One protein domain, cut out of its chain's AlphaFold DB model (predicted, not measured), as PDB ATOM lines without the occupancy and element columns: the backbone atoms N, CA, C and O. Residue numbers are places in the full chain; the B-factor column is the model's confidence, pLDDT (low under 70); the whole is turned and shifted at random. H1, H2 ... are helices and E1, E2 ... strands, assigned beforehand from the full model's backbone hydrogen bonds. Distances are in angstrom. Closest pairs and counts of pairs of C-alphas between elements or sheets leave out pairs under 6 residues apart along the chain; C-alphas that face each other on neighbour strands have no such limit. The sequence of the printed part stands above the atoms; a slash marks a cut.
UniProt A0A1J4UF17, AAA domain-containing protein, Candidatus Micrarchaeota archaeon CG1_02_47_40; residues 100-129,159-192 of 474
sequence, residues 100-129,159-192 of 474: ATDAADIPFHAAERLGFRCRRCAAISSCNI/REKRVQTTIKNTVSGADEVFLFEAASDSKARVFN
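Overview. This is residues 100 to 129 and 159 to 192 of the 474 residues of the protein "AAA domain-containing protein" of Candidatus Micrarchaeota archaeon CG1_02_47_40 (UniProt A0A1J4UF17). A strongly twisted sheet of four strands curls partly round one short helix, H1, which sits over one face, and the long E2-E3 hairpin reaches away from H1 to one end of the elongated outline. The unnamed residues 114 to 129 loop at the other end. The 64 printed residues run E1, H1, E2, E3, E4; the sheet order is E1, E4, E3, E2, all antiparallel. The class is mixed, helices and strands, with 29 residues in named elements, under half. The whole is compact, radius of gyration of the C-alphas 11.7 A, spanning 37 by 23 by 17 A.

Along the chain. Find E3, residues 175 to 182, from C-alpha 175 at (-37.820, -21.273, 29.294), 22.7 A long. E2, residues 162 to 168, is 19.5 A long; E4, residues 187 to 191, 13.3 A, ends at (-40.329, -8.106, 34.736). E1, residues 100 to 102, begins at (-47.525, -5.505, 39.937) and is 6.9 A long; H1, residues 108 to 113, is 8.8 A long.

Arrangement. E2, E3 and E4 form a meander, each strand the antiparallel neighbour of the one before. In the hairpin E2 and E3, look at N 165 and O 178, 2.9 A; in the hairpin E3 and E4, at N 189 and O 181, 2.8 A. Between edge strand E1 and its neighbour E4, N 101 of E1 and O 188 of E4 are 2.8 A apart; these pairs are within hydrogen-bond range. E1 and E2, the edge strands, are apart. H1 is on the sheet at a height of 8.6 A, over E3, slantwise at 43 degrees on the local plane; its closest C-alphas to E2 are Ala 110 and Val 163, 5.8 A. In H1 every O i to N i+4 pair is within hydrogen-bond range.

Size, cuts and confidence. The C-alphas farthest apart, Ile 129 and Ser 172, are 37.9 A apart. Residues 130 to 158 are not printed, and C-alphas 129 and 159 are 10.7 A apart across the cut. Of the links printed whole, none is long. In this model pLDDT is under 70 at residues 159 to 161 and 168 to 174.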
ATOM      1  N   ALA A 100     -47.248  -5.308  38.518       75.31
ATOM      2  CA  ALA A 100     -47.525  -5.505  39.937       75.31
ATOM      3  C   ALA A 100     -48.221  -6.857  40.147       75.31
ATOM      4  O   ALA A 100     -49.238  -7.141  39.515       75.31
ATOM      5  N   THR A 101     -47.648  -7.676  41.018       79.38
ATOM      6  CA  THR A 101     -48.101  -9.034  41.318       79.38
ATOM      7  C   THR A 101     -48.128  -9.212  42.831       79.38
ATOM      8  O   THR A 101     -47.214  -8.767  43.537       79.38
ATOM      9  N   ASP A 102     -49.193  -9.818  43.346       81.38
ATOM     10  CA  ASP A 102     -49.326 -10.065  44.779       81.38
ATOM     11  C   ASP A 102     -48.383 -11.192  45.218       81.38
ATOM     12  O   ASP A 102     -48.069 -12.106  44.456       81.38
ATOM     13  N   ALA A 103     -47.943 -11.160  46.479       78.56
ATOM     14  CA  ALA A 103     -47.034 -12.163  47.046       78.56
ATOM     15  C   ALA A 103     -47.517 -13.629  46.916       78.56
ATOM     16  O   ALA A 103     -46.720 -14.563  47.052       78.56
ATOM     17  N   ALA A 104     -48.813 -13.841  46.671       78.88
ATOM     18  CA  ALA A 104     -49.402 -15.152  46.432       78.88
ATOM     19  C   ALA A 104     -49.051 -15.726  45.052       78.88
ATOM     20  O   ALA A 104     -48.785 -16.924  44.964       78.88
ATOM     21  N   ASP A 105     -48.967 -14.884  44.025       79.75
ATOM     22  CA  ASP A 105     -48.778 -15.297  42.628       79.75
ATOM     23  C   ASP A 105     -47.293 -15.428  42.243       79.75
ATOM     24  O   ASP A 105     -46.950 -15.865  41.144       79.75
ATOM     25  N   ILE A 106     -46.386 -15.069  43.155       82.06
ATOM     26  CA  ILE A 106     -44.939 -15.209  42.975       82.06
ATOM     27  C   ILE A 106     -44.534 -16.686  43.164       82.06
ATOM     28  O   ILE A 106     -44.933 -17.309  44.159       82.06
ATOM     29  N   PRO A 107     -43.681 -17.252  42.283       82.62
ATOM     30  CA  PRO A 107     -43.127 -18.592  42.453       82.62
ATOM     31  C   PRO A 107     -42.467 -18.782  43.822       82.62
ATOM     32  O   PRO A 107     -41.797 -17.882  44.329       82.62
ATOM     33  N   PHE A 108     -42.607 -19.979  44.398       81.19
ATOM     34  CA  PHE A 108     -42.192 -20.279  45.774       81.19
ATOM     35  C   PHE A 108     -40.763 -19.809  46.097       81.19
ATOM     36  O   PHE A 108     -40.565 -19.073  47.060       81.19
ATOM     37  N   HIS A 109     -39.794 -20.156  45.245       80.88
ATOM     38  CA  HIS A 109     -38.382 -19.813  45.429       80.88
ATOM     39  C   HIS A 109     -38.111 -18.296  45.368       80.88
ATOM     40  O   HIS A 109     -37.313 -17.772  46.144       80.88
ATOM     41  N   ALA A 110     -38.803 -17.566  44.484       80.75
ATOM     42  CA  ALA A 110     -38.681 -16.110  44.396       80.75
ATOM     43  C   ALA A 110     -39.323 -15.419  45.609       80.75
ATOM     44  O   ALA A 110     -38.736 -14.509  46.193       80.75
ATOM     45  N   ALA A 111     -40.499 -15.884  46.035       83.00
ATOM     46  CA  ALA A 111     -41.202 -15.338  47.190       83.00
ATOM     47  C   ALA A 111     -40.456 -15.597  48.511       83.00
ATOM     48  O   ALA A 111     -40.509 -14.763  49.414       83.00
ATOM     49  N   GLU A 112     -39.761 -16.730  48.627       81.75
ATOM     50  CA  GLU A 112     -38.909 -17.066  49.769       81.75
ATOM     51  C   GLU A 112     -37.710 -16.112  49.874       81.75
ATOM     52  O   GLU A 112     -37.549 -15.448  50.897       81.75
ATOM     53  N   ARG A 113     -36.924 -15.957  48.797       80.75
ATOM     54  CA  ARG A 113     -35.722 -15.094  48.782       80.75
ATOM     55  C   ARG A 113     -36.038 -13.601  48.945       80.75
ATOM     56  O   ARG A 113     -35.272 -12.877  49.579       80.75
ATOM     57  N   LEU A 114     -37.194 -13.149  48.448       80.25
ATOM     58  CA  LEU A 114     -37.701 -11.785  48.679       80.25
ATOM     59  C   LEU A 114     -38.242 -11.573  50.110       80.25
ATOM     60  O   LEU A 114     -38.466 -10.430  50.523       80.25
ATOM     61  N   GLY A 115     -38.455 -12.651  50.875       78.19
ATOM     62  CA  GLY A 115     -38.961 -12.626  52.250       78.19
ATOM     63  C   GLY A 115     -40.489 -12.582  52.382       78.19
ATOM     64  O   GLY A 115     -41.002 -12.384  53.486       78.19
ATOM     65  N   PHE A 116     -41.232 -12.773  51.289       84.31
ATOM     66  CA  PHE A 116     -42.696 -12.822  51.300       84.31
ATOM     67  C   PHE A 116     -43.244 -14.166  51.789       84.31
ATOM     68  O   PHE A 116     -44.306 -14.194  52.406       84.31
ATOM     69  N   ARG A 117     -42.534 -15.278  51.554       85.38
ATOM     70  CA  ARG A 117     -42.932 -16.619  52.012       85.38
ATOM     71  C   ARG A 117     -41.936 -17.189  53.012       85.38
ATOM     72  O   ARG A 117     -40.729 -17.110  52.828       85.38
ATOM     73  N   CYS A 118     -42.454 -17.787  54.081       81.56
ATOM     74  CA  CYS A 118     -41.623 -18.475  55.062       81.56
ATOM     75  C   CYS A 118     -41.147 -19.834  54.530       81.56
ATOM     76  O   CYS A 118     -41.976 -20.679  54.197       81.56
ATOM     77  N   ARG A 119     -39.833 -20.086  54.576       78.75
ATOM     78  CA  ARG A 119     -39.218 -21.380  54.236       78.75
ATOM     79  C   ARG A 119     -39.806 -22.567  55.007       78.75
ATOM     80  O   ARG A 119     -39.934 -23.657  54.464       78.75
ATOM     81  N   ARG A 120     -40.170 -22.361  56.280       81.44
ATOM     82  CA  ARG A 120     -40.620 -23.437  57.179       81.44
ATOM     83  C   ARG A 120     -42.093 -23.802  57.010       81.44
ATOM     84  O   ARG A 120     -42.425 -24.978  56.999       81.44
ATOM     85  N   CYS A 121     -42.984 -22.814  56.954       83.62
ATOM     86  CA  CYS A 121     -44.435 -23.055  56.981       83.62
ATOM     87  C   CYS A 121     -45.180 -22.556  55.737       83.62
ATOM     88  O   CYS A 121     -46.411 -22.556  55.734       83.62
ATOM     89  N   ALA A 122     -44.451 -22.075  54.722       81.31
ATOM     90  CA  ALA A 122     -44.966 -21.508  53.474       81.31
ATOM     91  C   ALA A 122     -45.932 -20.316  53.633       81.31
ATOM     92  O   ALA A 122     -46.503 -19.849  52.649       81.31
ATOM     93  N   ALA A 123     -46.115 -19.791  54.851       84.00
ATOM     94  CA  ALA A 123     -47.032 -18.689  55.101       84.00
ATOM     95  C   ALA A 123     -46.538 -17.397  54.447       84.00
ATOM     96  O   ALA A 123     -45.367 -17.021  54.588       84.00
ATOM     97  N   ILE A 124     -47.461 -16.708  53.777       84.00
ATOM     98  CA  ILE A 124     -47.222 -15.391  53.195       84.00
ATOM     99  C   ILE A 124     -47.258 -14.353  54.317       84.00
ATOM    100  O   ILE A 124     -48.119 -14.392  55.193       84.00
ATOM    101  N   SER A 125     -46.285 -13.454  54.336       83.50
ATOM    102  CA  SER A 125     -46.163 -12.414  55.360       83.50
ATOM    103  C   SER A 125     -45.279 -11.276  54.860       83.50
ATOM    104  O   SER A 125     -44.508 -11.475  53.926       83.50
ATOM    105  N   SER A 126     -45.355 -10.104  55.500       82.38
ATOM    106  CA  SER A 126     -44.612  -8.926  55.036       82.38
ATOM    107  C   SER A 126     -43.109  -9.186  54.931       82.38
ATOM    108  O   SER A 126     -42.504  -9.789  55.825       82.38
ATOM    109  N   CYS A 127     -42.509  -8.711  53.841       77.69
ATOM    110  CA  CYS A 127     -41.075  -8.809  53.579       77.69
ATOM    111  C   CYS A 127     -40.205  -7.961  54.527       77.69
ATOM    112  O   CYS A 127     -38.985  -8.021  54.435       77.69
ATOM    113  N   ASN A 128     -40.792  -7.132  55.395       79.31
ATOM    114  CA  ASN A 128     -40.045  -6.322  56.367       79.31
ATOM    115  C   ASN A 128     -39.912  -6.994  57.740       79.31
ATOM    116  O   ASN A 128     -39.140  -6.537  58.578       79.31
ATOM    117  N   ILE A 129     -40.648  -8.081  57.983       81.44
ATOM    118  CA  ILE A 129     -40.657  -8.766  59.277       81.44
ATOM    119  C   ILE A 129     -39.614  -9.888  59.259       81.44
ATOM    120  O   ILE A 129     -39.667 -10.761  58.394       81.44
ATOM    121  N   ARG A 159     -31.689 -10.305  52.939       63.78
ATOM    122  CA  ARG A 159     -32.863 -10.193  52.067       63.78
ATOM    123  C   ARG A 159     -32.431  -9.696  50.688       63.78
ATOM    124  O   ARG A 159     -31.919  -8.580  50.564       63.78
ATOM    125  N   GLU A 160     -32.710 -10.484  49.659       67.19
ATOM    126  CA  GLU A 160     -32.512 -10.047  48.284       67.19
ATOM    127  C   GLU A 160     -33.622  -9.055  47.924       67.19
ATOM    128  O   GLU A 160     -34.809  -9.306  48.134       67.19
ATOM    129  N   LYS A 161     -33.250  -7.885  47.395       69.44
ATOM    130  CA  LYS A 161     -34.233  -6.915  46.882       69.44
ATOM    131  C   LYS A 161     -34.806  -7.350  45.528       69.44
ATOM    132  O   LYS A 161     -35.894  -6.912  45.163       69.44
ATOM    133  N   ARG A 162     -34.075  -8.202  44.798       76.12
ATOM    134  CA  ARG A 162     -34.372  -8.660  43.439       76.12
ATOM    135  C   ARG A 162     -33.981 -10.126  43.286       76.12
ATOM    136  O   ARG A 162     -32.861 -10.470  43.638       76.12
ATOM    137  N   VAL A 163     -34.869 -10.952  42.735       77.12
ATOM    138  CA  VAL A 163     -34.631 -12.385  42.504       77.12
ATOM    139  C   VAL A 163     -34.967 -12.727  41.059       77.12
ATOM    140  O   VAL A 163     -36.073 -12.454  40.595       77.12
ATOM    141  N   GLN A 164     -34.018 -13.324  40.346       75.62
ATOM    142  CA  GLN A 164     -34.211 -13.789  38.977       75.62
ATOM    143  C   GLN A 164     -34.547 -15.283  38.987       75.62
ATOM    144  O   GLN A 164     -33.842 -16.079  39.605       75.62
ATOM    145  N   THR A 165     -35.622 -15.669  38.304       75.31
ATOM    146  CA  THR A 165     -36.030 -17.072  38.171       75.31
ATOM    147  C   THR A 165     -36.474 -17.368  36.751       75.31
ATOM    148  O   THR A 165     -37.165 -16.561  36.133       75.31
ATOM    149  N   THR A 166     -36.137 -18.553  36.266       75.62
ATOM    150  CA  THR A 166     -36.610 -19.057  34.977       75.62
ATOM    151  C   THR A 166     -37.880 -19.872  35.195       75.62
ATOM    152  O   THR A 166     -37.908 -20.755  36.053       75.62
ATOM    153  N   ILE A 167     -38.939 -19.564  34.450       74.44
ATOM    154  CA  ILE A 167     -40.227 -20.256  34.498       74.44
ATOM    155  C   ILE A 167     -40.494 -20.843  33.113       74.44
ATOM    156  O   ILE A 167     -40.397 -20.146  32.105       74.44
ATOM    157  N   LYS A 168     -40.856 -22.127  33.062       68.81
ATOM    158  CA  LYS A 168     -41.300 -22.778  31.825       68.81
ATOM    159  C   LYS A 168     -42.682 -22.278  31.442       68.81
ATOM    160  O   LYS A 168     -43.632 -22.457  32.205       68.81
ATOM    161  N   ASN A 169     -42.798 -21.682  30.262       63.56
ATOM    162  CA  ASN A 169     -44.083 -21.260  29.729       63.56
ATOM    163  C   ASN A 169     -44.873 -22.499  29.265       63.56
ATOM    164  O   ASN A 169     -44.418 -23.265  28.414       63.56
ATOM    165  N   THR A 170     -46.060 -22.712  29.832       58.50
ATOM    166  CA  THR A 170     -46.923 -23.871  29.546       58.50
ATOM    167  C   THR A 170     -47.521 -23.858  28.138       58.50
ATOM    168  O   THR A 170     -47.992 -24.895  27.684       58.50
ATOM    169  N   VAL A 171     -47.491 -22.715  27.440       60.16
ATOM    170  CA  VAL A 171     -48.085 -22.547  26.103       60.16
ATOM    171  C   VAL A 171     -47.057 -22.713  24.979       60.16
ATOM    172  O   VAL A 171     -47.377 -23.279  23.939       60.16
ATOM    173  N   SER A 172     -45.821 -22.244  25.171       55.16
ATOM    174  CA  SER A 172     -44.760 -22.274  24.148       55.16
ATOM    175  C   SER A 172     -43.682 -23.334  24.397       55.16
ATOM    176  O   SER A 172     -42.861 -23.582  23.516       55.16
ATOM    177  N   GLY A 173     -43.647 -23.947  25.586       62.97
ATOM    178  CA  GLY A 173     -42.613 -24.912  25.980       62.97
ATOM    179  C   GLY A 173     -41.218 -24.302  26.175       62.97
ATOM    180  O   GLY A 173     -40.272 -25.038  26.449       62.97
ATOM    181  N   ALA A 174     -41.084 -22.979  26.044       65.44
ATOM    182  CA  ALA A 174     -39.827 -22.256  26.185       65.44
ATOM    183  C   ALA A 174     -39.571 -21.831  27.642       65.44
ATOM    184  O   ALA A 174     -40.496 -21.517  28.398       65.44
ATOM    185  N   ASP A 175     -38.294 -21.809  28.020       71.31
ATOM    186  CA  ASP A 175     -37.820 -21.273  29.294       71.31
ATOM    187  C   ASP A 175     -37.806 -19.736  29.228       71.31
ATOM    188  O   ASP A 175     -36.974 -19.143  28.540       71.31
ATOM    189  N   GLU A 176     -38.717 -19.073  29.945       72.31
ATOM    190  CA  GLU A 176     -38.764 -17.612  30.037       72.31
ATOM    191  C   GLU A 176     -38.173 -17.131  31.363       72.31
ATOM    192  O   GLU A 176     -38.433 -17.672  32.439       72.31
ATOM    193  N   VAL A 177     -37.349 -16.088  31.297       73.81
ATOM    194  CA  VAL A 177     -36.681 -15.519  32.468       73.81
ATOM    195  C   VAL A 177     -37.509 -14.366  33.023       73.81
ATOM    196  O   VAL A 177     -37.782 -13.398  32.314       73.81
ATOM    197  N   PHE A 178     -37.837 -14.446  34.311       78.69
ATOM    198  CA  PHE A 178     -38.540 -13.406  35.054       78.69
ATOM    199  C   PHE A 178     -37.656 -12.844  36.167       78.69
ATOM    200  O   PHE A 178     -36.906 -13.573  36.823       78.69
ATOM    201  N   LEU A 179     -37.759 -11.540  36.407       78.25
ATOM    202  CA  LEU A 179     -37.141 -10.868  37.549       78.25
ATOM    203  C   LEU A 179     -38.245 -10.362  38.469       78.25
ATOM    204  O   LEU A 179     -39.148  -9.660  38.025       78.25
ATOM    205  N   PHE A 180     -38.150 -10.701  39.748       78.75
ATOM    206  CA  PHE A 180     -39.080 -10.265  40.780       78.75
ATOM    207  C   PHE A 180     -38.381  -9.262  41.700       78.75
ATOM    208  O   PHE A 180     -37.334  -9.570  42.267       78.75
ATOM    209  N   GLU A 181     -38.951  -8.071  41.867       79.06
ATOM    210  CA  GLU A 181     -38.455  -7.028  42.774       79.06
ATOM    211  C   GLU A 181     -39.510  -6.713  43.838       79.06
ATOM    212  O   GLU A 181     -40.673  -6.477  43.515       79.06
ATOM    213  N   ALA A 182     -39.128  -6.693  45.116       76.75
ATOM    214  CA  ALA A 182     -40.056  -6.321  46.184       76.75
ATOM    215  C   ALA A 182     -40.392  -4.819  46.101       76.75
ATOM    216  O   ALA A 182     -39.506  -3.982  46.265       76.75
ATOM    217  N   ALA A 183     -41.664  -4.479  45.869       72.81
ATOM    218  CA  ALA A 183     -42.113  -3.095  45.695       72.81
ATOM    219  C   ALA A 183     -42.754  -2.511  46.963       72.81
ATOM    220  O   ALA A 183     -42.634  -1.315  47.220       72.81
ATOM    221  N   SER A 184     -43.425  -3.346  47.757       76.38
ATOM    222  CA  SER A 184     -44.003  -2.987  49.055       76.38
ATOM    223  C   SER A 184     -44.100  -4.219  49.960       76.38
ATOM    224  O   SER A 184     -43.695  -5.313  49.572       76.38
ATOM    225  N   ASP A 185     -44.663  -4.054  51.157       73.75
ATOM    226  CA  ASP A 185     -44.815  -5.100  52.172       73.75
ATOM    227  C   ASP A 185     -45.489  -6.391  51.688       73.75
ATOM    228  O   ASP A 185     -45.184  -7.456  52.216       73.75
ATOM    229  N   SER A 186     -46.369  -6.337  50.683       75.50
ATOM    230  CA  SER A 186     -47.112  -7.506  50.180       75.50
ATOM    231  C   SER A 186     -47.119  -7.663  48.656       75.50
ATOM    232  O   SER A 186     -47.708  -8.623  48.152       75.50
ATOM    233  N   LYS A 187     -46.468  -6.756  47.917       82.06
ATOM    234  CA  LYS A 187     -46.466  -6.747  46.448       82.06
ATOM    235  C   LYS A 187     -45.053  -6.766  45.884       82.06
ATOM    236  O   LYS A 187     -44.158  -6.072  46.376       82.06
ATOM    237  N   ALA A 188     -44.885  -7.503  44.794       79.81
ATOM    238  CA  ALA A 188     -43.678  -7.482  43.983       79.81
ATOM    239  C   ALA A 188     -43.978  -6.967  42.574       79.81
ATOM    240  O   ALA A 188     -45.104  -7.033  42.084       79.81
ATOM    241  N   ARG A 189     -42.949  -6.449  41.914       80.25
ATOM    242  CA  ARG A 189     -42.951  -6.164  40.481       80.25
ATOM    243  C   ARG A 189     -42.313  -7.327  39.749       80.25
ATOM    244  O   ARG A 189     -41.281  -7.832  40.187       80.25
ATOM    245  N   VAL A 190     -42.935  -7.729  38.651       80.38
ATOM    246  CA  VAL A 190     -42.475  -8.819  37.791       80.38
ATOM    247  C   VAL A 190     -42.075  -8.242  36.454       80.38
ATOM    248  O   VAL A 190     -42.888  -7.580  35.818       80.38
ATOM    249  N   PHE A 191     -40.849  -8.516  36.032       78.31
ATOM    250  CA  PHE A 191     -40.329  -8.106  34.736       78.31
ATOM    251  C   PHE A 191     -40.170  -9.328  33.835       78.31
ATOM    252  O   PHE A 191     -39.533 -10.307  34.236       78.31
ATOM    253  N   ASN A 192     -40.718  -9.258  32.623       76.94
ATOM    254  CA  ASN A 192     -40.594 -10.314  31.610       76.94
ATOM    255  C   ASN A 192     -39.252 -10.228  30.872       76.94
ATOM    256  O   ASN A 192     -38.608  -9.184  30.894       76.94
TER     257      ASN A 192